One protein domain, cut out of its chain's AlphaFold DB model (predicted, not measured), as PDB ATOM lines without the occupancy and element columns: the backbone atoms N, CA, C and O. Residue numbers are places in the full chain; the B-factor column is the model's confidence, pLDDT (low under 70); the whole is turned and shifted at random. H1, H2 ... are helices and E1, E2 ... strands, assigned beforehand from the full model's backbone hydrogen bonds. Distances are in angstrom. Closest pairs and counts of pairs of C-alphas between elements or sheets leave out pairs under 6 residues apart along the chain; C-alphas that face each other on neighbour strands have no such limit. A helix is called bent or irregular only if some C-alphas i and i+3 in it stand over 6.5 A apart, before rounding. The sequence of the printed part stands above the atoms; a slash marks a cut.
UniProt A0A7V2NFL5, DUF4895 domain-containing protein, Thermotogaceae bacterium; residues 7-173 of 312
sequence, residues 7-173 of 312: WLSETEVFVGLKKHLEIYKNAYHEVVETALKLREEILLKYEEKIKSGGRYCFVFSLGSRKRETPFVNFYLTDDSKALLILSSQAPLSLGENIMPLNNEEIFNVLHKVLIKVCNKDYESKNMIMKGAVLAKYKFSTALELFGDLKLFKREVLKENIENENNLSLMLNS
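What this domain is: This is residues 7 to 173 of the 312 residues of the protein "DUF4895 domain-containing protein" of Thermotogaceae bacterium (UniProt A0A7V2NFL5). A six-stranded, twisted sheet forms a wall with helices on both faces: the long helix H1 crosses one face, and H3 packs side by side with it there, running the opposite way. On the other face H4 stands up from the sheet with short H5 next to it, while small H2 sits beyond the far end of H1. The printed part has 167 residues, with five named helices and six named strands in the order E1 H1 H2 E2 E3 E4 H3 E5 E6 H4 H5. The sheet runs E1 E6 E4 E3 E2 E5, all antiparallel, and the class is mixed, helices and strands. The whole is compact, with a radius of gyration of the C-alphas of 14.9 A and spans of 43 by 37 by 28 A.

How they stand to each other: Begin with E2, residues 56 to 64, E3, residues 71 to 77, and E4, residues 82 to 87: they form a meander, each strand the antiparallel neighbour of the one before, in two hairpins. Look for N 60 and O 74, 2.9 A apart, between E2 and E3, and for N 73 and O 85, 2.8 A, between E3 and E4. Beside E4 runs E6, residues 142 to 148, with N 146 and O 84 at 2.9 A. The antiparallel neighbour of E6 is the edge strand E1, residues 12 to 15, with N 13 and O 147 at 2.9 A. The other edge strand is E5, residues 127 to 136, which bends by 64 degrees at residue 132; N 57 of E2 and O 135 are 2.9 A apart, within hydrogen-bond range like the pairs before. H1, residues 18 to 45, is on the sheet at a height of 7.7 A, over E6, E4 and E3; it runs across the strands, but only just, at 60.4 degrees to E6 on the local plane. Its closest C-alphas to E6 are those of Tyr 24 and Phe 146, 6.1 A apart. On the same face H3, residues 104 to 118, lies over E3 and E2 at a height of 8.3 A, with the C-alphas of Val 72 and Leu 110 the closest to E3, 6.3 A. H1 and H3 touch at a shallow tilt of 23 degrees, opposite ways, closest at the C-alphas of Val 31 and Ile 106, 5.6 A. On the opposite face H4, residues 149 to 162, stands up from the sheet, its line rising 56 degrees. H5, residues 168 to 171, only grazes the sheet; H4 and H5 only just touch, with 3 pairs of C-alphas within 8 A, and H4 touches H5 with residues 156 to 160 alone, the closest C-alphas being those of Val 156 and Ser 168, 5.2 A apart. H2, residues 47 to 52, is not on the sheet; it is close to H1 but not clearly touching, with the C-alphas of Leu 43 and Ile 50 closest at 7.6 A. Every O i to N i+4 pair is within hydrogen-bond range in H2, H3 and H4; H1 has 20 of 24, and H5 is too short for such a pair.

Where its parts are: Find C-alpha 12 at (318.175, 594.366, 442.770), where E1 begins. H1 starts at C-alpha 18, (319.458, 587.306, 429.892), and spans 39.6 A; it has a kink of 37 degrees near residue 34 and is irregular, with C-alphas 19 and 22 7.4 A apart. From first to last C-alpha, E2 spans 24.7 A, E3 18.6 A, E4 15.2 A, H3 20.6 A, E5 24.1 A, E6 14.6 A and H4 20.0 A. H5 ends at C-alpha 171, (309.642, 598.501, 430.652).

The domain as a whole: The two C-alphas farthest apart are those of Lys 19 and Glu 48, 43.4 A. The printed part, residues 7 to 173, has no cut. The one long link, 16 residues, joins E4 to H3. The mean pLDDT of the printed part is 82.9; look for values under 70 at residues 7 to 8, 49, 51 to 54, 92 to 102 and 121 to 136.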
ATOM      1  N   TRP A   7     313.332 590.373 438.683       69.62
ATOM      2  CA  TRP A   7     313.459 590.697 440.099       69.62
ATOM      3  C   TRP A   7     314.436 589.689 440.700       69.62
ATOM      4  O   TRP A   7     314.057 588.575 441.051       69.62
ATOM      5  N   LEU A   8     315.720 590.041 440.726       66.88
ATOM      6  CA  LEU A   8     316.766 589.125 441.184       66.88
ATOM      7  C   LEU A   8     316.748 588.975 442.708       66.88
ATOM      8  O   LEU A   8     317.104 587.922 443.232       66.88
ATOM      9  N   SER A   9     316.331 590.034 443.404       74.38
ATOM     10  CA  SER A   9     316.145 590.084 444.853       74.38
ATOM     11  C   SER A   9     315.158 591.199 445.230       74.38
ATOM     12  O   SER A   9     314.638 591.910 444.369       74.38
ATOM     13  N   GLU A  10     314.911 591.393 446.529       76.75
ATOM     14  CA  GLU A  10     314.113 592.524 447.031       76.75
ATOM     15  C   GLU A  10     314.755 593.895 446.749       76.75
ATOM     16  O   GLU A  10     314.088 594.931 446.837       76.75
ATOM     17  N   THR A  11     316.050 593.916 446.426       86.44
ATOM     18  CA  THR A  11     316.844 595.140 446.290       86.44
ATOM     19  C   THR A  11     317.421 595.348 444.900       86.44
ATOM     20  O   THR A  11     317.794 596.475 444.591       86.44
ATOM     21  N   GLU A  12     317.477 594.318 444.057       93.19
ATOM     22  CA  GLU A  12     318.175 594.366 442.770       93.19
ATOM     23  C   GLU A  12     317.259 594.044 441.592       93.19
ATOM     24  O   GLU A  12     316.396 593.164 441.654       93.19
ATOM     25  N   VAL A  13     317.492 594.750 440.490       94.62
ATOM     26  CA  VAL A  13     316.773 594.571 439.232       94.62
ATOM     27  C   VAL A  13     317.748 594.422 438.079       94.62
ATOM     28  O   VAL A  13     318.766 595.111 438.027       94.62
ATOM     29  N   PHE A  14     317.396 593.553 437.135       94.50
ATOM     30  CA  PHE A  14     318.026 593.501 435.824       94.50
ATOM     31  C   PHE A  14     316.978 593.590 434.717       94.50
ATOM     32  O   PHE A  14     315.948 592.912 434.757       94.50
ATOM     33  N   VAL A  15     317.274 594.405 433.707       92.00
ATOM     34  CA  VAL A  15     316.502 594.479 432.466       92.00
ATOM     35  C   VAL A  15     317.481 594.502 431.303       92.00
ATOM     36  O   VAL A  15     318.303 595.407 431.209       92.00
ATOM     37  N   GLY A  16     317.421 593.508 430.423       92.88
ATOM     38  CA  GLY A  16     318.368 593.375 429.318       92.88
ATOM     39  C   GLY A  16     318.338 591.987 428.687       92.88
ATOM     40  O   GLY A  16     317.395 591.221 428.910       92.88
ATOM     41  N   LEU A  17     319.379 591.649 427.919       93.56
ATOM     42  CA  LEU A  17     319.566 590.284 427.429       93.56
ATOM     43  C   LEU A  17     319.943 589.352 428.585       93.56
ATOM     44  O   LEU A  17     320.912 589.609 429.298       93.56
ATOM     45  N   LYS A  18     319.231 588.233 428.763       92.31
ATOM     46  CA  LYS A  18     319.458 587.306 429.892       92.31
ATOM     47  C   LYS A  18     320.887 586.783 429.922       92.31
ATOM     48  O   LYS A  18     321.484 586.667 430.988       92.31
ATOM     49  N   LYS A  19     321.466 586.542 428.742       93.50
ATOM     50  CA  LYS A  19     322.868 586.129 428.579       93.50
ATOM     51  C   LYS A  19     323.881 587.151 429.121       93.50
ATOM     52  O   LYS A  19     325.029 586.787 429.347       93.50
ATOM     53  N   HIS A  20     323.481 588.409 429.329       95.25
ATOM     54  CA  HIS A  20     324.337 589.456 429.884       95.25
ATOM     55  C   HIS A  20     324.218 589.614 431.403       95.25
ATOM     56  O   HIS A  20     325.079 590.260 431.993       95.25
ATOM     57  N   LEU A  21     323.225 589.004 432.058       94.69
ATOM     58  CA  LEU A  21     322.948 589.192 433.487       94.69
ATOM     59  C   LEU A  21     324.200 589.058 434.371       94.69
ATOM     60  O   LEU A  21     324.541 589.979 435.112       94.69
ATOM     61  N   GLU A  22     324.922 587.942 434.254       96.25
ATOM     62  CA  GLU A  22     326.114 587.685 435.073       96.25
ATOM     63  C   GLU A  22     327.256 588.668 434.783       96.25
ATOM     64  O   GLU A  22     328.061 588.965 435.664       96.25
ATOM     65  N   ILE A  23     327.331 589.221 433.568       96.69
ATOM     66  CA  ILE A  23     328.323 590.249 433.231       96.69
ATOM     67  C   ILE A  23     328.030 591.524 434.028       96.69
ATOM     68  O   ILE A  23     328.943 592.077 434.640       96.69
ATOM     69  N   TYR A  24     326.769 591.964 434.056       97.00
ATOM     70  CA  TYR A  24     326.375 593.171 434.785       97.00
ATOM     71  C   TYR A  24     326.451 592.990 436.290       97.00
ATOM     72  O   TYR A  24     326.962 593.873 436.969       97.00
ATOM     73  N   LYS A  25     325.962 591.860 436.808       95.81
ATOM     74  CA  LYS A  25     325.948 591.584 438.244       95.81
ATOM     75  C   LYS A  25     327.356 591.646 438.832       95.81
ATOM     76  O   LYS A  25     327.597 592.383 439.785       95.81
ATOM     77  N   ASN A  26     328.302 590.932 438.219       96.12
ATOM     78  CA  ASN A  26     329.690 590.920 438.679       96.12
ATOM     79  C   ASN A  26     330.329 592.311 438.581       96.12
ATOM     80  O   ASN A  26     330.935 592.775 439.542       96.12
ATOM     81  N   ALA A  27     330.132 593.008 437.457       96.62
ATOM     82  CA  ALA A  27     330.666 594.353 437.275       96.62
ATOM     83  C   ALA A  27     330.084 595.371 438.266       96.62
ATOM     84  O   ALA A  27     330.809 596.221 438.771       96.62
ATOM     85  N   TYR A  28     328.785 595.288 438.561       96.69
ATOM     86  CA  TYR A  28     328.121 596.162 439.522       96.69
ATOM     87  C   TYR A  28     328.729 596.016 440.919       96.69
ATOM     88  O   TYR A  28     329.083 597.021 441.531       96.69
ATOM     89  N   HIS A  29     328.896 594.780 441.403       94.25
ATOM     90  CA  HIS A  29     329.479 594.532 442.723       94.25
ATOM     91  C   HIS A  29     330.969 594.894 442.798       94.25
ATOM     92  O   HIS A  29     331.401 595.415 443.818       94.25
ATOM     93  N   GLU A  30     331.735 594.685 441.722       94.81
ATOM     94  CA  GLU A  30     333.151 595.085 441.656       94.81
ATOM     95  C   GLU A  30     333.309 596.618 441.680       94.81
ATOM     96  O   GLU A  30     334.214 597.143 442.319       94.81
ATOM     97  N   VAL A  31     332.403 597.361 441.031       94.31
ATOM     98  CA  VAL A  31     332.490 598.830 440.940       94.31
ATOM     99  C   VAL A  31     331.908 599.540 442.163       94.31
ATOM    100  O   VAL A  31     332.429 600.585 442.558       94.31
ATOM    101  N   VAL A  32     330.822 599.030 442.758       93.81
ATOM    102  CA  VAL A  32     330.046 599.786 443.757       93.81
ATOM    103  C   VAL A  32     330.858 600.133 445.002       93.81
ATOM    104  O   VAL A  32     330.769 601.265 445.474       93.81
ATOM    105  N   GLU A  33     331.694 599.224 445.505       90.31
ATOM    106  CA  GLU A  33     332.504 599.480 446.703       90.31
ATOM    107  C   GLU A  33     333.545 600.578 446.465       90.31
ATOM    108  O   GLU A  33     333.659 601.519 447.256       90.31
ATOM    109  N   THR A  34     334.273 600.497 445.349       90.81
ATOM    110  CA  THR A  34     335.277 601.497 444.964       90.81
ATOM    111  C   THR A  34     334.616 602.845 444.671       90.81
ATOM    112  O   THR A  34     335.099 603.887 445.120       90.81
ATOM    113  N   ALA A  35     333.457 602.851 444.006       90.56
ATOM    114  CA  ALA A  35     332.696 604.067 443.744       90.56
ATOM    115  C   ALA A  35     332.178 604.735 445.032       90.56
ATOM    116  O   ALA A  35     332.213 605.961 445.130       90.56
ATOM    117  N   LEU A  36     331.730 603.957 446.027       90.44
ATOM    118  CA  LEU A  36     331.276 604.477 447.323       90.44
ATOM    119  C   LEU A  36     332.402 605.174 448.094       90.44
ATOM    120  O   LEU A  36     332.185 606.270 448.607       90.44
ATOM    121  N   LYS A  37     333.607 604.590 448.119       88.06
ATOM    122  CA  LYS A  37     334.784 605.211 448.752       88.06
ATOM    123  C   LYS A  37     335.145 606.537 448.081       88.06
ATOM    124  O   LYS A  37     335.252 607.562 448.746       88.06
ATOM    125  N   LEU A  38     335.237 606.540 446.748       86.06
ATOM    126  CA  LEU A  38     335.515 607.760 445.981       86.06
ATOM    127  C   LEU A  38     334.452 608.832 446.221       86.06
ATOM    128  O   LEU A  38     334.774 610.009 446.347       86.06
ATOM    129  N   ARG A  39     333.177 608.441 446.301       84.50
ATOM    130  CA  ARG A  39     332.079 609.368 446.573       84.50
ATOM    131  C   ARG A  39     332.308 610.147 447.863       84.50
ATOM    132  O   ARG A  39     332.128 611.359 447.861       84.50
ATOM    133  N   GLU A  40     332.686 609.475 448.947       83.69
ATOM    134  CA  GLU A  40     332.930 610.122 450.241       83.69
ATOM    135  C   GLU A  40     334.037 611.177 450.147       83.69
ATOM    136  O   GLU A  40     333.847 612.309 450.596       83.69
ATOM    137  N   GLU A  41     335.139 610.860 449.463       82.25
ATOM    138  CA  GLU A  41     336.227 611.812 449.208       82.25
ATOM    139  C   GLU A  41     335.754 613.035 448.403       82.25
ATOM    140  O   GLU A  41     336.122 614.176 448.696       82.25
ATOM    141  N   ILE A  42     334.910 612.822 447.387       78.94
ATOM    142  CA  ILE A  42     334.418 613.903 446.523       78.94
ATOM    143  C   ILE A  42     333.386 614.772 447.251       78.94
ATOM    144  O   ILE A  42     333.412 615.993 447.092       78.94
ATOM    145  N   LEU A  43     332.496 614.176 448.053       79.06
ATOM    146  CA  LEU A  43     331.512 614.917 448.849       79.06
ATOM    147  C   LEU A  43     332.206 615.893 449.801       79.06
ATOM    148  O   LEU A  43     331.796 617.048 449.874       79.06
ATOM    149  N   LEU A  44     333.291 615.463 450.455       80.19
ATOM    150  CA  LEU A  44     334.102 616.329 451.315       80.19
ATOM    151  C   LEU A  44     334.771 617.459 450.524       80.19
ATOM    152  O   LEU A  44     334.791 618.606 450.960       80.19
ATOM    153  N   LYS A  45     335.302 617.154 449.337       78.25
ATOM    154  CA  LYS A  45     336.037 618.128 448.519       78.25
ATOM    155  C   LYS A  45     335.145 619.193 447.866       78.25
ATOM    156  O   LYS A  45     335.627 620.290 447.589       78.25
ATOM    157  N   TYR A  46     333.876 618.884 447.591       74.62
ATOM    158  CA  TYR A  46     332.966 619.758 446.830       74.62
ATOM    159  C   TYR A  46     331.662 620.085 447.555       74.62
ATOM    160  O   TYR A  46     330.687 620.491 446.919       74.62
ATOM    161  N   GLU A  47     331.653 619.950 448.877       75.88
ATOM    162  CA  GLU A  47     330.477 620.121 449.725       75.88
ATOM    163  C   GLU A  47     329.702 621.417 449.422       75.88
ATOM    164  O   GLU A  47     328.484 621.382 449.260       75.88
ATOM    165  N   GLU A  48     330.392 622.550 449.258       72.38
ATOM    166  CA  GLU A  48     329.761 623.847 448.968       72.38
ATOM    167  C   GLU A  48     329.037 623.876 447.614       72.38
ATOM    168  O   GLU A  48     327.906 624.359 447.520       72.38
ATOM    169  N   LYS A  49     329.647 623.306 446.563       67.81
ATOM    170  CA  LYS A  49     329.025 623.230 445.230       67.81
ATOM    171  C   LYS A  49     327.805 622.315 445.248       67.81
ATOM    172  O   LYS A  49     326.774 622.672 444.687       67.81
ATOM    173  N   ILE A  50     327.903 621.180 445.938       70.44
ATOM    174  CA  ILE A  50     326.823 620.195 446.057       70.44
ATOM    175  C   ILE A  50     325.653 620.768 446.869       70.44
ATOM    176  O   ILE A  50     324.503 620.671 446.449       70.44
ATOM    177  N   LYS A  51     325.927 621.449 447.988       68.81
ATOM    178  CA  LYS A  51     324.895 622.109 448.806       68.81
ATOM    179  C   LYS A  51     324.127 623.188 448.037       68.81
ATOM    180  O   LYS A  51     322.956 623.416 448.325       68.81
ATOM    181  N   SER A  52     324.766 623.835 447.062       65.88
ATOM    182  CA  SER A  52     324.168 624.935 446.300       65.88
ATOM    183  C   SER A  52     323.196 624.509 445.188       65.88
ATOM    184  O   SER A  52     322.442 625.354 444.706       65.88
ATOM    185  N   GLY A  53     323.162 623.231 444.779       59.75
ATOM    186  CA  GLY A  53     322.513 622.851 443.516       59.75
ATOM    187  C   GLY A  53     321.762 621.518 443.473       59.75
ATOM    188  O   GLY A  53     321.840 620.793 442.491       59.75
ATOM    189  N   GLY A  54     320.912 621.222 444.453       65.06
ATOM    190  CA  GLY A  54     319.954 620.109 444.343       65.06
ATOM    191  C   GLY A  54     320.591 618.713 444.411       65.06
ATOM    192  O   GLY A  54     321.664 618.542 444.976       65.06
ATOM    193  N   ARG A  55     319.885 617.686 443.911       70.06
ATOM    194  CA  ARG A  55     320.331 616.279 443.973       70.06
ATOM    195  C   ARG A  55     321.248 615.918 442.812       70.06
ATOM    196  O   ARG A  55     320.953 616.278 441.668       70.06
ATOM    197  N   TYR A  56     322.280 615.127 443.101       76.69
ATOM    198  CA  TYR A  56     323.319 614.770 442.141       76.69
ATOM    199  C   TYR A  56     323.668 613.282 442.132       76.69
ATOM    200  O   TYR A  56     323.672 612.633 443.177       76.69
ATOM    201  N   CYS A  57     324.037 612.764 440.960       80.62
ATOM    202  CA  CYS A  57     324.682 611.464 440.795       80.62
ATOM    203  C   CYS A  57     326.140 611.625 440.362       80.62
ATOM    204  O   CYS A  57     326.477 612.520 439.593       80.62
ATOM    205  N   PHE A  58     326.979 610.712 440.838       84.25
ATOM    206  CA  PHE A  58     328.332 610.455 440.370       84.25
ATOM    207  C   PHE A  58     328.253 609.468 439.219       84.25
ATOM    208  O   PHE A  58     327.706 608.376 439.389       84.25
ATOM    209  N   VAL A  59     328.780 609.838 438.053       87.31
ATOM    210  CA  VAL A  59     328.643 608.997 436.861       87.31
ATOM    211  C   VAL A  59     329.980 608.668 436.224       87.31
ATOM    212  O   VAL A  59     330.648 609.553 435.694       87.31
ATOM    213  N   PHE A  60     330.339 607.388 436.213       88.06
ATOM    214  CA  PHE A  60     331.468 606.865 435.445       88.06
ATOM    215  C   PHE A  60     330.953 606.394 434.092       88.06
ATOM    216  O   PHE A  60     330.026 605.593 434.039       88.06
ATOM    217  N   SER A  61     331.517 606.894 432.995       88.31
ATOM    218  CA  SER A  61     331.009 606.622 431.650       88.31
ATOM    219  C   SER A  61     332.131 606.206 430.710       88.31
ATOM    220  O   SER A  61     333.151 606.887 430.596       88.31
ATOM    221  N   LEU A  62     331.922 605.095 430.010       87.56
ATOM    222  CA  LEU A  62     332.838 604.563 429.011       87.56
ATOM    223  C   LEU A  62     332.087 604.294 427.705       87.56
ATOM    224  O   LEU A  62     331.045 603.646 427.712       87.56
ATOM    225  N   GLY A  63     332.620 604.746 426.573       84.81
ATOM    226  CA  GLY A  63     332.093 604.412 425.243       84.81
ATOM    227  C   GLY A  63     332.996 604.934 424.130       84.81
ATOM    228  O   GLY A  63     334.035 605.510 424.413       84.81
ATOM    229  N   SER A  64     332.637 604.756 422.859       77.19
ATOM    230  CA  SER A  64     333.456 605.232 421.726       77.19
ATOM    231  C   SER A  64     333.205 606.705 421.376       77.19
ATOM    232  O   SER A  64     332.062 607.173 421.372       77.19
ATOM    233  N   ARG A  65     334.265 607.438 420.989       70.56
ATOM    234  CA  ARG A  65     334.148 608.834 420.511       70.56
ATOM    235  C   ARG A  65     333.304 608.970 419.260       70.56
ATOM    236  O   ARG A  65     332.554 609.933 419.139       70.56
ATOM    237  N   LYS A  66     333.408 607.987 418.373       73.50
ATOM    238  CA  LYS A  66     332.658 607.909 417.118       73.50
ATOM    239  C   LYS A  66     331.289 607.239 417.292       73.50
ATOM    240  O   LYS A  66     330.603 606.985 416.308       73.50
ATOM    241  N   ARG A  67     330.891 606.925 418.538       76.81
ATOM    242  CA  ARG A  67     329.645 606.212 418.876       76.81
ATOM    243  C   ARG A  67     329.488 604.872 418.145       76.81
ATOM    244  O   ARG A  67     328.375 604.387 417.941       76.81
ATOM    245  N   GLU A  68     330.609 604.244 417.794       78.38
ATOM    246  CA  GLU A  68     330.662 602.900 417.199       78.38
ATOM    247  C   GLU A  68     330.141 601.819 418.158       78.38
ATOM    248  O   GLU A  68     329.866 600.690 417.754       78.38
ATOM    249  N   THR A  69     329.992 602.182 419.433       84.50
ATOM    250  CA  THR A  69     329.550 601.327 420.529       84.50
ATOM    251  C   THR A  69     328.541 602.074 421.395       84.50
ATOM    252  O   THR A  69     328.571 603.312 421.432       84.50
ATOM    253  N   PRO A  70     327.698 601.354 422.150       89.62
ATOM    254  CA  PRO A  70     326.969 601.945 423.262       89.62
ATOM    255  C   PRO A  70     327.919 602.479 424.344       89.62
ATOM    256  O   PRO A  70     329.123 602.197 424.344       89.62
ATOM    257  N   PHE A  71     327.349 603.231 425.284       90.25
ATOM    258  CA  PHE A  71     328.029 603.693 426.490       90.25
ATOM    259  C   PHE A  71     327.663 602.808 427.676       90.25
ATOM    260  O   PHE A  71     326.477 602.630 427.950       90.25
ATOM    261  N   VAL A  72     328.666 602.324 428.406       93.38
ATOM    262  CA  VAL A  72     328.499 601.723 429.730       93.38
ATOM    263  C   VAL A  72     328.657 602.829 430.767       93.38
ATOM    264  O   VAL A  72     329.711 603.458 430.861       93.38
ATOM    265  N   ASN A  73     327.603 603.072 431.536       92.50
ATOM    266  CA  ASN A  73     327.543 604.112 432.549       92.50
ATOM    267  C   ASN A  73     327.249 603.499 433.915       92.50
ATOM    268  O   ASN A  73     326.250 602.802 434.074       92.50
ATOM    269  N   PHE A  74     328.064 603.814 434.909       93.56
ATOM    270  CA  PHE A  74     327.783 603.515 436.304       93.56
ATOM    271  C   PHE A  74     327.359 604.796 437.016       93.56
ATOM    272  O   PHE A  74     328.153 605.726 437.146       93.56
ATOM    273  N   TYR A  75     326.108 604.839 437.455       92.31
ATOM    274  CA  TYR A  75     325.525 605.927 438.226       92.31
ATOM    275  C   TYR A  75     325.536 605.556 439.703       92.31
ATOM    276  O   TYR A  75     325.035 604.496 440.065       92.31
ATOM    277  N   LEU A  76     326.028 606.454 440.552       91.00
ATOM    278  CA  LEU A  76     325.942 606.367 442.004       91.00
ATOM    279  C   LEU A  76     325.284 607.634 442.543       91.00
ATOM    280  O   LEU A  76     325.747 608.746 442.317       91.00
ATOM    281  N   THR A  77     324.178 607.462 443.237       87.44
ATOM    282  CA  THR A  77     323.371 608.539 443.818       87.44
ATOM    283  C   THR A  77     323.921 609.017 445.164       87.44
ATOM    284  O   THR A  77     324.727 608.334 445.810       87.44
ATOM    285  N   ASP A  78     323.477 610.199 445.591       80.94
ATOM    286  CA  ASP A  78     323.769 610.766 446.910       80.94
ATOM    287  C   ASP A  78     323.329 609.848 448.067       80.94
ATOM    288  O   ASP A  78     324.056 609.712 449.049       80.94
ATOM    289  N   ASP A  79     322.215 609.127 447.915       85.44
ATOM    290  CA  ASP A  79     321.689 608.144 448.868       85.44
ATOM    291  C   ASP A  79     322.309 606.736 448.729       85.44
ATOM    292  O   ASP A  79     321.775 605.755 449.249       85.44
ATOM    293  N   SER A  80     323.487 606.627 448.102       88.75
ATOM    294  CA  SER A  80     324.265 605.380 447.957       88.75
ATOM    295  C   SER A  80     323.613 604.299 447.091       88.75
ATOM    296  O   SER A  80     324.021 603.140 447.142       88.75
ATOM    297  N   LYS A  81     322.599 604.641 446.297       92.38
ATOM    298  CA  LYS A  81     321.983 603.721 445.336       92.38
ATOM    299  C   LYS A  81     322.702 603.791 443.999       92.38
ATOM    300  O   LYS A  81     323.116 604.872 443.580       92.38
ATOM    301  N   ALA A  82     322.843 602.668 443.307       94.44
ATOM    302  CA  ALA A  82     323.574 602.649 442.050       94.44
ATOM    303  C   ALA A  82     322.823 601.927 440.934       94.44
ATOM    304  O   ALA A  82     322.027 601.025 441.191       94.44
ATOM    305  N   LEU A  83     323.109 602.331 439.696       95.25
ATOM    306  CA  LEU A  83     322.681 601.663 438.469       95.25
ATOM    307  C   LEU A  83     323.868 601.550 437.509       95.25
ATOM    308  O   LEU A  83     324.530 602.543 437.214       95.25
ATOM    309  N   LEU A  84     324.091 600.358 436.972       96.31
ATOM    310  CA  LEU A  84     324.952 600.101 435.825       96.31
ATOM    311  C   LEU A  84     324.074 599.996 434.574       96.31
ATOM    312  O   LEU A  84     323.186 599.150 434.506       96.31
ATOM    313  N   ILE A  85     324.310 600.863 433.595       95.25
ATOM    314  CA  ILE A  85     323.437 601.059 432.437       95.25
ATOM    315  C   ILE A  85     324.251 601.007 431.150       95.25
ATOM    316  O   ILE A  85     325.228 601.739 431.000       95.25
ATOM    317  N   LEU A  86     323.793 600.225 430.179       94.38
ATOM    318  CA  LEU A  86     324.200 600.368 428.784       94.38
ATOM    319  C   LEU A  86     323.226 601.299 428.079       94.38
ATOM    320  O   LEU A  86     322.015 601.134 428.186       94.38
ATOM    321  N   SER A  87     323.742 602.294 427.373       92.50
ATOM    322  CA  SER A  87     322.930 603.397 426.861       92.50
ATOM    323  C   SER A  87     323.385 603.894 425.496       92.50
ATOM    324  O   SER A  87     324.516 603.659 425.064       92.50
ATOM    325  N   SER A  88     322.506 604.636 424.826       88.75
ATOM    326  CA  SER A  88     322.774 605.265 423.525       88.75
ATOM    327  C   SER A  88     323.532 606.583 423.585       88.75
ATOM    328  O   SER A  88     323.938 607.113 422.546       88.75
ATOM    329  N   GLN A  89     323.762 607.123 424.780       83.50
ATOM    330  CA  GLN A  89     324.430 608.404 424.948       83.50
ATOM    331  C   GLN A  89     325.213 608.499 426.255       83.50
ATOM    332  O   GLN A  89     324.842 607.939 427.288       83.50
ATOM    333  N   ALA A  90     326.291 609.277 426.208       78.88
ATOM    334  CA  ALA A  90     327.037 609.647 427.398       78.88
ATOM    335  C   ALA A  90     326.205 610.594 428.291       78.88
ATOM    336  O   ALA A  90     325.513 611.456 427.760       78.88
ATOM    337  N   PRO A  91     326.363 610.553 429.622       74.38
ATOM    338  CA  PRO A  91     325.637 611.422 430.557       74.38
ATOM    339  C   PRO A  91     325.898 612.922 430.332       74.38
ATOM    340  O   PRO A  91     325.055 613.760 430.620       74.38
ATOM    341  N   LEU A  92     327.068 613.278 429.790       62.34
ATOM    342  CA  LEU A  92     327.471 614.674 429.561       62.34
ATOM    343  C   LEU A  92     326.652 615.418 428.498       62.34
ATOM    344  O   LEU A  92     326.730 616.637 428.454       62.34
ATOM    345  N   SER A  93     325.883 614.736 427.639       59.16
ATOM    346  CA  SER A  93     324.892 615.442 426.805       59.16
ATOM    347  C   SER A  93     323.688 615.932 427.617       59.16
ATOM    348  O   SER A  93     322.863 616.665 427.083       59.16
ATOM    349  N   LEU A  94     323.580 615.527 428.888       56.59
ATOM    350  CA  LEU A  94     322.407 615.716 429.736       56.59
ATOM    351  C   LEU A  94     322.692 616.530 431.014       56.59
ATOM    352  O   LEU A  94     321.754 616.804 431.761       56.59
ATOM    353  N   GLY A  95     323.943 616.933 431.282       57.03
ATOM    354  CA  GLY A  95     324.308 617.646 432.512       57.03
ATOM    355  C   GLY A  95     325.659 618.369 432.471       57.03
ATOM    356  O   GLY A  95     326.460 618.182 431.557       57.03
ATOM    357  N   GLU A  96     325.904 619.205 433.483       55.34
ATOM    358  CA  GLU A  96     327.156 619.952 433.648       55.34
ATOM    359  C   GLU A  96     328.278 619.046 434.173       55.34
ATOM    360  O   GLU A  96     328.092 618.284 435.122       55.34
ATOM    361  N   ASN A  97     329.466 619.134 433.568       60.06
ATOM    362  CA  ASN A  97     330.640 618.435 434.079       60.06
ATOM    363  C   ASN A  97     331.305 619.253 435.183       60.06
ATOM    364  O   ASN A  97     331.906 620.290 434.907       60.06
ATOM    365  N   ILE A  98     331.233 618.768 436.417       55.97
ATOM    366  CA  ILE A  98     331.858 619.448 437.555       55.97
ATOM    367  C   ILE A  98     333.278 618.915 437.805       55.97
ATOM    368  O   ILE A  98     334.113 619.670 438.304       55.97
ATOM    369  N   MET A  99     333.595 617.666 437.421       63.56
ATOM    370  CA  MET A  99     334.942 617.112 437.597       63.56
ATOM    371  C   MET A  99     335.265 615.915 436.679       63.56
ATOM    372  O   MET A  99     334.512 614.950 436.631       63.56
ATOM    373  N   PRO A 100     336.440 615.885 436.026       61.69
ATOM    374  CA  PRO A 100     336.985 614.647 435.483       61.69
ATOM    375  C   PRO A 100     337.612 613.798 436.604       61.69
ATOM    376  O   PRO A 100     338.571 614.220 437.245       61.69
ATOM    377  N   LEU A 101     337.098 612.585 436.828       64.81
ATOM    378  CA  LEU A 101     337.757 611.554 437.642       64.81
ATOM    379  C   LEU A 101     338.259 610.390 436.798       64.81
ATOM    380  O   LEU A 101     337.469 609.599 436.293       64.81
ATOM    381  N   ASN A 102     339.573 610.229 436.720       69.19
ATOM    382  CA  ASN A 102     340.167 609.049 436.110       69.19
ATOM    383  C   ASN A 102     340.423 608.005 437.199       69.19
ATOM    384  O   ASN A 102     341.413 608.100 437.917       69.19
ATOM    385  N   ASN A 103     339.517 607.033 437.345       83.12
ATOM    386  CA  ASN A 103     339.741 605.856 438.182       83.12
ATOM    387  C   ASN A 103     339.893 604.621 437.284       83.12
ATOM    388  O   ASN A 103     338.911 604.101 436.753       83.12
ATOM    389  N   GLU A 104     341.139 604.193 437.080       85.56
ATOM    390  CA  GLU A 104     341.465 603.086 436.175       85.56
ATOM    391  C   GLU A 104     340.810 601.770 436.592       85.56
ATOM    392  O   GLU A 104     340.374 601.019 435.727       85.56
ATOM    393  N   GLU A 105     340.685 601.508 437.894       89.31
ATOM    394  CA  GLU A 105     340.056 600.295 438.420       89.31
ATOM    395  C   GLU A 105     338.609 600.173 437.929       89.31
ATOM    396  O   GLU A 105     338.272 599.209 437.242       89.31
ATOM    397  N   ILE A 106     337.787 601.201 438.158       90.50
ATOM    398  CA  ILE A 106     336.397 601.236 437.692       90.50
ATOM    399  C   ILE A 106     336.340 601.140 436.166       90.50
ATOM    400  O   ILE A 106     335.583 600.334 435.621       90.50
ATOM    401  N   PHE A 107     337.149 601.923 435.449       89.25
ATOM    402  CA  PHE A 107     337.104 601.911 433.987       89.25
ATOM    403  C   PHE A 107     337.530 600.578 433.376       89.25
ATOM    404  O   PHE A 107     336.959 600.182 432.359       89.25
ATOM    405  N   ASN A 108     338.463 599.857 433.994       89.88
ATOM    406  CA  ASN A 108     338.849 598.517 433.564       89.88
ATOM    407  C   ASN A 108     337.671 597.540 433.666       89.88
ATOM    408  O   ASN A 108     337.485 596.707 432.776       89.88
ATOM    409  N   VAL A 109     336.841 597.657 434.706       93.44
ATOM    410  CA  VAL A 109     335.622 596.847 434.839       93.44
ATOM    411  C   VAL A 109     334.599 597.218 433.769       93.44
ATOM    412  O   VAL A 109     334.121 596.338 433.048       93.44
ATOM    413  N   LEU A 110     334.308 598.513 433.589       92.50
ATOM    414  CA  LEU A 110     333.360 598.972 432.564       92.50
ATOM    415  C   LEU A 110     333.809 598.576 431.148       92.50
ATOM    416  O   LEU A 110     332.982 598.230 430.303       92.50
ATOM    417  N   HIS A 111     335.119 598.560 430.897       89.94
ATOM    418  CA  HIS A 111     335.695 598.128 429.628       89.94
ATOM    419  C   HIS A 111     335.442 596.641 429.365       89.94
ATOM    420  O   HIS A 111     334.972 596.279 428.282       89.94
ATOM    421  N   LYS A 112     335.652 595.779 430.369       91.38
ATOM    422  CA  LYS A 112     335.326 594.346 430.273       91.38
ATOM    423  C   LYS A 112     333.839 594.121 429.986       91.38
ATOM    424  O   LYS A 112     333.514 593.234 429.197       91.38
ATOM    425  N   VAL A 113     332.944 594.904 430.600       93.50
ATOM    426  CA  VAL A 113     331.498 594.847 430.309       93.50
ATOM    427  C   VAL A 113     331.246 595.162 428.841       93.50
ATOM    428  O   VAL A 113     330.618 594.360 428.152       93.50
ATOM    429  N   LEU A 114     331.779 596.282 428.342       90.75
ATOM    430  CA  LEU A 114     331.566 596.718 426.964       90.75
ATOM    431  C   LEU A 114     332.036 595.665 425.947       90.75
ATOM    432  O   LEU A 114     331.280 595.341 425.031       90.75
ATOM    433  N   ILE A 115     333.234 595.093 426.134       88.88
ATOM    434  CA  ILE A 115     333.778 594.034 425.262       88.88
ATOM    435  C   ILE A 115     332.858 592.809 425.261       88.88
ATOM    436  O   ILE A 115     332.480 592.321 424.195       88.88
ATOM    437  N   LYS A 116     332.476 592.314 426.446       90.81
ATOM    438  CA  LYS A 116     331.675 591.089 426.570       90.81
ATOM    439  C   LYS A 116     330.258 591.257 426.019       90.81
ATOM    440  O   LYS A 116     329.770 590.364 425.336       90.81
ATOM    441  N   VAL A 117     329.617 592.397 426.280       90.75
ATOM    442  CA  VAL A 117     328.249 592.705 425.823       90.75
ATOM    443  C   VAL A 117     328.204 592.951 424.314       90.75
ATOM    444  O   VAL A 117     327.304 592.474 423.629       90.75
ATOM    445  N   CYS A 118     329.183 593.678 423.768       84.69
ATOM    446  CA  CYS A 118     329.209 593.998 422.339       84.69
ATOM    447  C   CYS A 118     329.862 592.909 421.475       84.69
ATOM    448  O   CYS A 118     329.791 593.001 420.248       84.69
ATOM    449  N   ASN A 119     330.511 591.919 422.100       80.69
ATOM    450  CA  ASN A 119     331.307 590.872 421.459       80.69
ATOM    451  C   ASN A 119     332.273 591.424 420.393       80.69
ATOM    452  O   ASN A 119     332.339 590.942 419.261       80.69
ATOM    453  N   LYS A 120     332.957 592.511 420.742       72.38
ATOM    454  CA  LYS A 120     333.889 593.229 419.877       72.38
ATOM    455  C   LYS A 120     335.046 593.702 420.733       72.38
ATOM    456  O   LYS A 120     334.826 594.295 421.789       72.38
ATOM    457  N   ASP A 121     336.253 593.423 420.264       64.62
ATOM    458  CA  ASP A 121     337.454 593.959 420.879       64.62
ATOM    459  C   ASP A 121     337.616 595.400 420.399       64.62
ATOM    460  O   ASP A 121     337.653 595.672 419.195       64.62
ATOM    461  N   TYR A 122     337.601 596.334 421.337       65.88
ATOM    462  CA  TYR A 122     337.691 597.752 421.038       65.88
ATOM    463  C   TYR A 122     339.000 598.261 421.606       65.88
ATOM    464  O   TYR A 122     339.252 598.163 422.805       65.88
ATOM    465  N   GLU A 123     339.835 598.838 420.748       60.16
ATOM    466  CA  GLU A 123     341.074 599.441 421.215       60.16
ATOM    467  C   GLU A 123     340.771 600.575 422.201       60.16
ATOM    468  O   GLU A 123     340.037 601.518 421.887       60.16
ATOM    469  N   SER A 124     341.393 600.516 423.381       60.25
ATOM    470  CA  SER A 124     341.232 601.506 424.456       60.25
ATOM    471  C   SER A 124     341.490 602.945 423.994       60.25
ATOM    472  O   SER A 124     340.865 603.879 424.488       60.25
ATOM    473  N   LYS A 125     342.349 603.130 422.983       59.09
ATOM    474  CA  LYS A 125     342.689 604.432 422.388       59.09
ATOM    475  C   LYS A 125     341.509 605.129 421.699       59.09
ATOM    476  O   LYS A 125     341.521 606.352 421.582       59.09
ATOM    477  N   ASN A 126     340.498 604.379 421.260       62.25
ATOM    478  CA  ASN A 126     339.304 604.918 420.597       62.25
ATOM    479  C   ASN A 126     338.143 605.171 421.575       62.25
ATOM    480  O   ASN A 126     337.089 605.692 421.182       62.25
ATOM    481  N   MET A 127     338.327 604.824 422.850       69.06
ATOM    482  CA  MET A 127     337.319 605.023 423.878       69.06
ATOM    483  C   MET A 127     337.387 606.433 424.451       69.06
ATOM    484  O   MET A 127     338.437 606.942 424.833       69.06
ATOM    485  N   ILE A 128     336.223 607.061 424.563       66.81
ATOM    486  CA  ILE A 128     336.017 608.130 425.520       66.81
ATOM    487  C   ILE A 128     335.838 607.504 426.899       66.81
ATOM    488  O   ILE A 128     334.839 606.841 427.180       66.81
ATOM    489  N   MET A 129     336.775 607.834 427.777       65.81
ATOM    490  CA  MET A 129     336.635 607.677 429.214       65.81
ATOM    491  C   MET A 129     336.160 609.016 429.777       65.81
ATOM    492  O   MET A 129     336.835 610.036 429.645       65.81
ATOM    493  N   LYS A 130     334.962 609.037 430.356       66.50
ATOM    494  CA  LYS A 130     334.418 610.195 431.065       66.50
ATOM    495  C   LYS A 130     334.349 609.849 432.543       66.50
ATOM    496  O   LYS A 130     333.586 608.976 432.954       66.50
ATOM    497  N   GLY A 131     335.191 610.532 433.310       61.06
ATOM    498  CA  GLY A 131     335.223 610.464 434.764       61.06
ATOM    499  C   GLY A 131     333.956 610.956 435.440       61.06
ATOM    500  O   GLY A 131     333.137 611.589 434.784       61.06
ATOM    501  N   ALA A 132     333.842 610.665 436.741       63.81
ATOM    502  CA  ALA A 132     332.708 610.979 437.612       63.81
ATOM    503  C   ALA A 132     332.125 612.377 437.378       63.81
ATOM    504  O   ALA A 132     332.547 613.371 437.964       63.81
ATOM    505  N   VAL A 133     331.097 612.428 436.544       64.00
ATOM    506  CA  VAL A 133     330.309 613.635 436.339       64.00
ATOM    507  C   VAL A 133     329.404 613.772 437.546       64.00
ATOM    508  O   VAL A 133     328.685 612.826 437.857       64.00
ATOM    509  N   LEU A 134     329.421 614.930 438.202       65.31
ATOM    510  CA  LEU A 134     328.361 615.294 439.130       65.31
ATOM    511  C   LEU A 134     327.197 615.866 438.308       65.31
ATOM    512  O   LEU A 134     327.188 617.045 437.971       65.31
ATOM    513  N   ALA A 135     326.246 615.018 437.931       65.00
ATOM    514  CA  ALA A 135     325.093 615.420 437.131       65.00
ATOM    515  C   ALA A 135     323.853 615.544 438.016       65.00
ATOM    516  O   ALA A 135     323.695 614.787 438.972       65.00
ATOM    517  N   LYS A 136     322.926 616.451 437.678       69.94
ATOM    518  CA  LYS A 136     321.547 616.332 438.182       69.94
ATOM    519  C   LYS A 136     321.013 614.949 437.797       69.94
ATOM    520  O   LYS A 136     321.403 614.445 436.747       69.94
ATOM    521  N   TYR A 137     320.132 614.352 438.607       70.62
ATOM    522  CA  TYR A 137     319.514 613.043 438.318       70.62
ATOM    523  C   TYR A 137     318.772 613.022 436.982       70.62
ATOM    524  O   TYR A 137     317.562 613.248 436.918       70.62
ATOM    525  N   LYS A 138     319.533 612.746 435.926       78.06
ATOM    526  CA  LYS A 138     319.079 612.506 434.575       78.06
ATOM    527  C   LYS A 138     319.888 611.347 434.022       78.06
ATOM    528  O   LYS A 138     321.101 611.439 433.843       78.06
ATOM    529  N   PHE A 139     319.203 610.235 433.816       86.12
ATOM    530  CA  PHE A 139     319.810 609.018 433.311       86.12
ATOM    531  C   PHE A 139     319.790 609.039 431.785       86.12
ATOM    532  O   PHE A 139     318.828 609.491 431.166       86.12
ATOM    533  N   SER A 140     320.861 608.548 431.168       87.81
ATOM    534  CA  SER A 140     320.871 608.286 429.731       87.81
ATOM    535  C   SER A 140     319.811 607.253 429.356       87.81
ATOM    536  O   SER A 140     319.548 606.322 430.115       87.81
ATOM    537  N   THR A 141     319.289 607.368 428.136       90.62
ATOM    538  CA  THR A 141     318.398 606.383 427.515       90.62
ATOM    539  C   THR A 141     318.994 604.976 427.591       90.62
ATOM    540  O   THR A 141     320.013 604.693 426.948       90.62
ATOM    541  N   ALA A 142     318.381 604.119 428.405       93.06
ATOM    542  CA  ALA A 142     318.879 602.790 428.719       93.06
ATOM    543  C   ALA A 142     318.475 601.766 427.650       93.06
ATOM    544  O   ALA A 142     317.416 601.858 427.035       93.06
ATOM    545  N   LEU A 143     319.354 600.788 427.451       93.12
ATOM    546  CA  LEU A 143     319.164 599.606 426.606       93.12
ATOM    547  C   LEU A 143     319.268 598.324 427.416       93.12
ATOM    548  O   LEU A 143     318.630 597.335 427.089       93.12
ATOM    549  N   GLU A 144     320.110 598.350 428.447       94.88
ATOM    550  CA  GLU A 144     320.231 597.322 429.470       94.88
ATOM    551  C   GLU A 144     320.602 597.996 430.794       94.88
ATOM    552  O   GLU A 144     321.199 599.077 430.812       94.88
ATOM    553  N   LEU A 145     320.240 597.362 431.903       95.69
ATOM    554  CA  LEU A 145     320.295 597.934 433.243       95.69
ATOM    555  C   LEU A 145     320.492 596.823 434.278       95.69
ATOM    556  O   LEU A 145     319.786 595.818 434.239       95.69
ATOM    557  N   PHE A 146     321.361 597.070 435.256       96.56
ATOM    558  CA  PHE A 146     321.437 596.341 436.522       96.56
ATOM    559  C   PHE A 146     321.589 597.323 437.686       96.56
ATOM    560  O   PHE A 146     322.359 598.276 437.573       96.56
ATOM    561  N   GLY A 147     320.928 597.094 438.818       95.88
ATOM    562  CA  GLY A 147     321.229 597.845 440.042       95.88
ATOM    563  C   GLY A 147     320.082 597.903 441.036       95.88
ATOM    564  O   GLY A 147     319.251 596.998 441.088       95.88
ATOM    565  N   ASP A 148     320.042 598.975 441.829       95.81
ATOM    566  CA  ASP A 148     319.055 599.149 442.893       95.81
ATOM    567  C   ASP A 148     317.630 599.317 442.343       95.81
ATOM    568  O   ASP A 148     317.303 600.229 441.576       95.81
ATOM    569  N   LEU A 149     316.750 598.433 442.798       93.56
ATOM    570  CA  LEU A 149     315.376 598.354 442.343       93.56
ATOM    571  C   LEU A 149     314.515 599.542 442.787       93.56
ATOM    572  O   LEU A 149     313.630 599.983 442.046       93.56
ATOM    573  N   LYS A 150     314.725 600.045 444.009       91.75
ATOM    574  CA  LYS A 150     313.955 601.180 444.536       91.75
ATOM    575  C   LYS A 150     314.326 602.450 443.785       91.75
ATOM    576  O   LYS A 150     313.431 603.224 443.449       91.75
ATOM    577  N   LEU A 151     315.613 602.621 443.481       92.50
ATOM    578  CA  LEU A 151     316.101 603.688 442.617       92.50
ATOM    579  C   LEU A 151     315.454 603.596 441.233       92.50
ATOM    580  O   LEU A 151     314.805 604.549 440.818       92.50
ATOM    581  N   PHE A 152     315.532 602.443 440.562       92.94
ATOM    582  CA  PHE A 152     314.914 602.264 439.243       92.94
ATOM    583  C   PHE A 152     313.421 602.627 439.236       92.94
ATOM    584  O   PHE A 152     312.985 603.444 438.427       92.94
ATOM    585  N   LYS A 153     312.635 602.088 440.179       91.75
ATOM    586  CA  LYS A 153     311.200 602.399 440.299       91.75
ATOM    587  C   LYS A 153     310.940 603.889 440.511       91.75
ATOM    588  O   LYS A 153     310.040 604.440 439.885       91.75
ATOM    589  N   ARG A 154     311.706 604.531 441.400       91.69
ATOM    590  CA  ARG A 154     311.579 605.964 441.702       91.69
ATOM    591  C   ARG A 154     311.806 606.811 440.454       91.69
ATOM    592  O   ARG A 154     311.005 607.697 440.175       91.69
ATOM    593  N   GLU A 155     312.873 606.531 439.714       90.44
ATOM    594  CA  GLU A 155     313.244 607.328 438.543       90.44
ATOM    595  C   GLU A 155     312.297 607.082 437.365       90.44
ATOM    596  O   GLU A 155     311.888 608.038 436.720       90.44
ATOM    597  N   VAL A 156     311.824 605.849 437.150       91.69
ATOM    598  CA  VAL A 156     310.772 605.576 436.154       91.69
ATOM    599  C   VAL A 156     309.476 606.331 436.469       91.69
ATOM    600  O   VAL A 156     308.843 606.881 435.572       91.69
ATOM    601  N   LEU A 157     309.064 606.381 437.741       90.56
ATOM    602  CA  LEU A 157     307.877 607.143 438.142       90.56
ATOM    603  C   LEU A 157     308.061 608.643 437.894       90.56
ATOM    604  O   LEU A 157     307.130 609.298 437.432       90.56
ATOM    605  N   LYS A 158     309.256 609.172 438.171       89.06
ATOM    606  CA  LYS A 158     309.611 610.564 437.885       89.06
ATOM    607  C   LYS A 158     309.573 610.854 436.380       89.06
ATOM    608  O   LYS A 158     308.930 611.819 435.978       89.06
ATOM    609  N   GLU A 159     310.179 609.999 435.558       89.62
ATOM    610  CA  GLU A 159     310.168 610.127 434.096       89.62
ATOM    611  C   GLU A 159     308.743 610.168 433.532       89.62
ATOM    612  O   GLU A 159     308.437 611.024 432.705       89.62
ATOM    613  N   ASN A 160     307.842 609.322 434.042       86.31
ATOM    614  CA  ASN A 160     306.438 609.322 433.627       86.31
ATOM    615  C   ASN A 160     305.718 610.644 433.949       86.31
ATOM    616  O   ASN A 160     304.846 611.060 433.192       86.31
ATOM    617  N   ILE A 161     306.064 611.308 435.059       88.56
ATOM    618  CA  ILE A 161     305.511 612.627 435.419       88.56
ATOM    619  C   ILE A 161     306.077 613.717 434.497       88.56
ATOM    620  O   ILE A 161     305.359 614.635 434.104       88.56
ATOM    621  N   GLU A 162     307.357 613.611 434.140       86.06
ATOM    622  CA  GLU A 162     308.082 614.584 433.311       86.06
ATOM    623  C   GLU A 162     307.899 614.353 431.793       86.06
ATOM    624  O   GLU A 162     308.398 615.140 430.991       86.06
ATOM    625  N   ASN A 163     307.149 613.319 431.385       83.81
ATOM    626  CA  ASN A 163     307.033 612.842 429.997       83.81
ATOM    627  C   ASN A 163     308.395 612.531 429.344       83.81
ATOM    628  O   ASN A 163     308.585 612.722 428.139       83.81
ATOM    629  N   GLU A 164     309.348 612.047 430.139       84.69
ATOM    630  CA  GLU A 164     310.635 611.551 429.662       84.69
ATOM    631  C   GLU A 164     310.600 610.027 429.482       84.69
ATOM    632  O   GLU A 164     309.805 609.320 430.094       84.69
ATOM    633  N   ASN A 165     311.480 609.516 428.621       84.69
ATOM    634  CA  ASN A 165     311.552 608.096 428.293       84.69
ATOM    635  C   ASN A 165     313.010 607.629 428.266       84.69
ATOM    636  O   ASN A 165     313.514 607.273 427.206       84.69
ATOM    637  N   ASN A 166     313.734 607.676 429.388       88.81
ATOM    638  CA  ASN A 166     315.130 607.223 429.411       88.81
ATOM    639  C   ASN A 166     315.244 605.815 429.995       88.81
ATOM    640  O   ASN A 166     315.708 604.904 429.310       88.81
ATOM    641  N   LEU A 167     314.788 605.625 431.230       90.88
ATOM    642  CA  LEU A 167     314.688 604.333 431.899       90.88
ATOM    643  C   LEU A 167     313.344 603.653 431.625       90.88
ATOM    644  O   LEU A 167     313.299 602.431 431.503       90.88
ATOM    645  N   SER A 168     312.254 604.416 431.493       88.19
ATOM    646  CA  SER A 168     310.903 603.870 431.285       88.19
ATOM    647  C   SER A 168     310.774 603.066 429.979       88.19
ATOM    648  O   SER A 168     309.999 602.109 429.918       88.19
ATOM    649  N   LEU A 169     311.602 603.358 428.964       87.12
ATOM    650  CA  LEU A 169     311.718 602.569 427.726       87.12
ATOM    651  C   LEU A 169     312.019 601.093 427.985       87.12
ATOM    652  O   LEU A 169     311.548 600.227 427.244       87.12
ATOM    653  N   MET A 170     312.774 600.800 429.045       86.56
ATOM    654  CA  MET A 170     313.157 599.438 429.407       86.56
ATOM    655  C   MET A 170     311.954 598.593 429.818       86.56
ATOM    656  O   MET A 170     311.977 597.383 429.630       86.56
ATOM    657  N   LEU A 171     310.877 599.213 430.314       85.56
ATOM    658  CA  LEU A 171     309.642 598.501 430.652       85.56
ATOM    659  C   LEU A 171     308.888 597.988 429.418       85.56
ATOM    660  O   LEU A 171     308.063 597.089 429.540       85.56
ATOM    661  N   ASN A 172     309.165 598.559 428.243       84.56
ATOM    662  CA  ASN A 172     308.464 598.261 426.995       84.56
ATOM    663  C   ASN A 172     309.342 597.535 425.957       84.56
ATOM    664  O   ASN A 172     308.845 597.170 424.892       84.56
ATOM    665  N   SER A 173     310.634 597.344 426.237       84.62
ATOM    666  CA  SER A 173     311.621 596.811 425.287       84.62
ATOM    667  C   SER A 173     311.851 595.319 425.481       84.62
ATOM    668  O   SER A 173     312.468 594.950 426.472       84.62
TER     669      SER A 173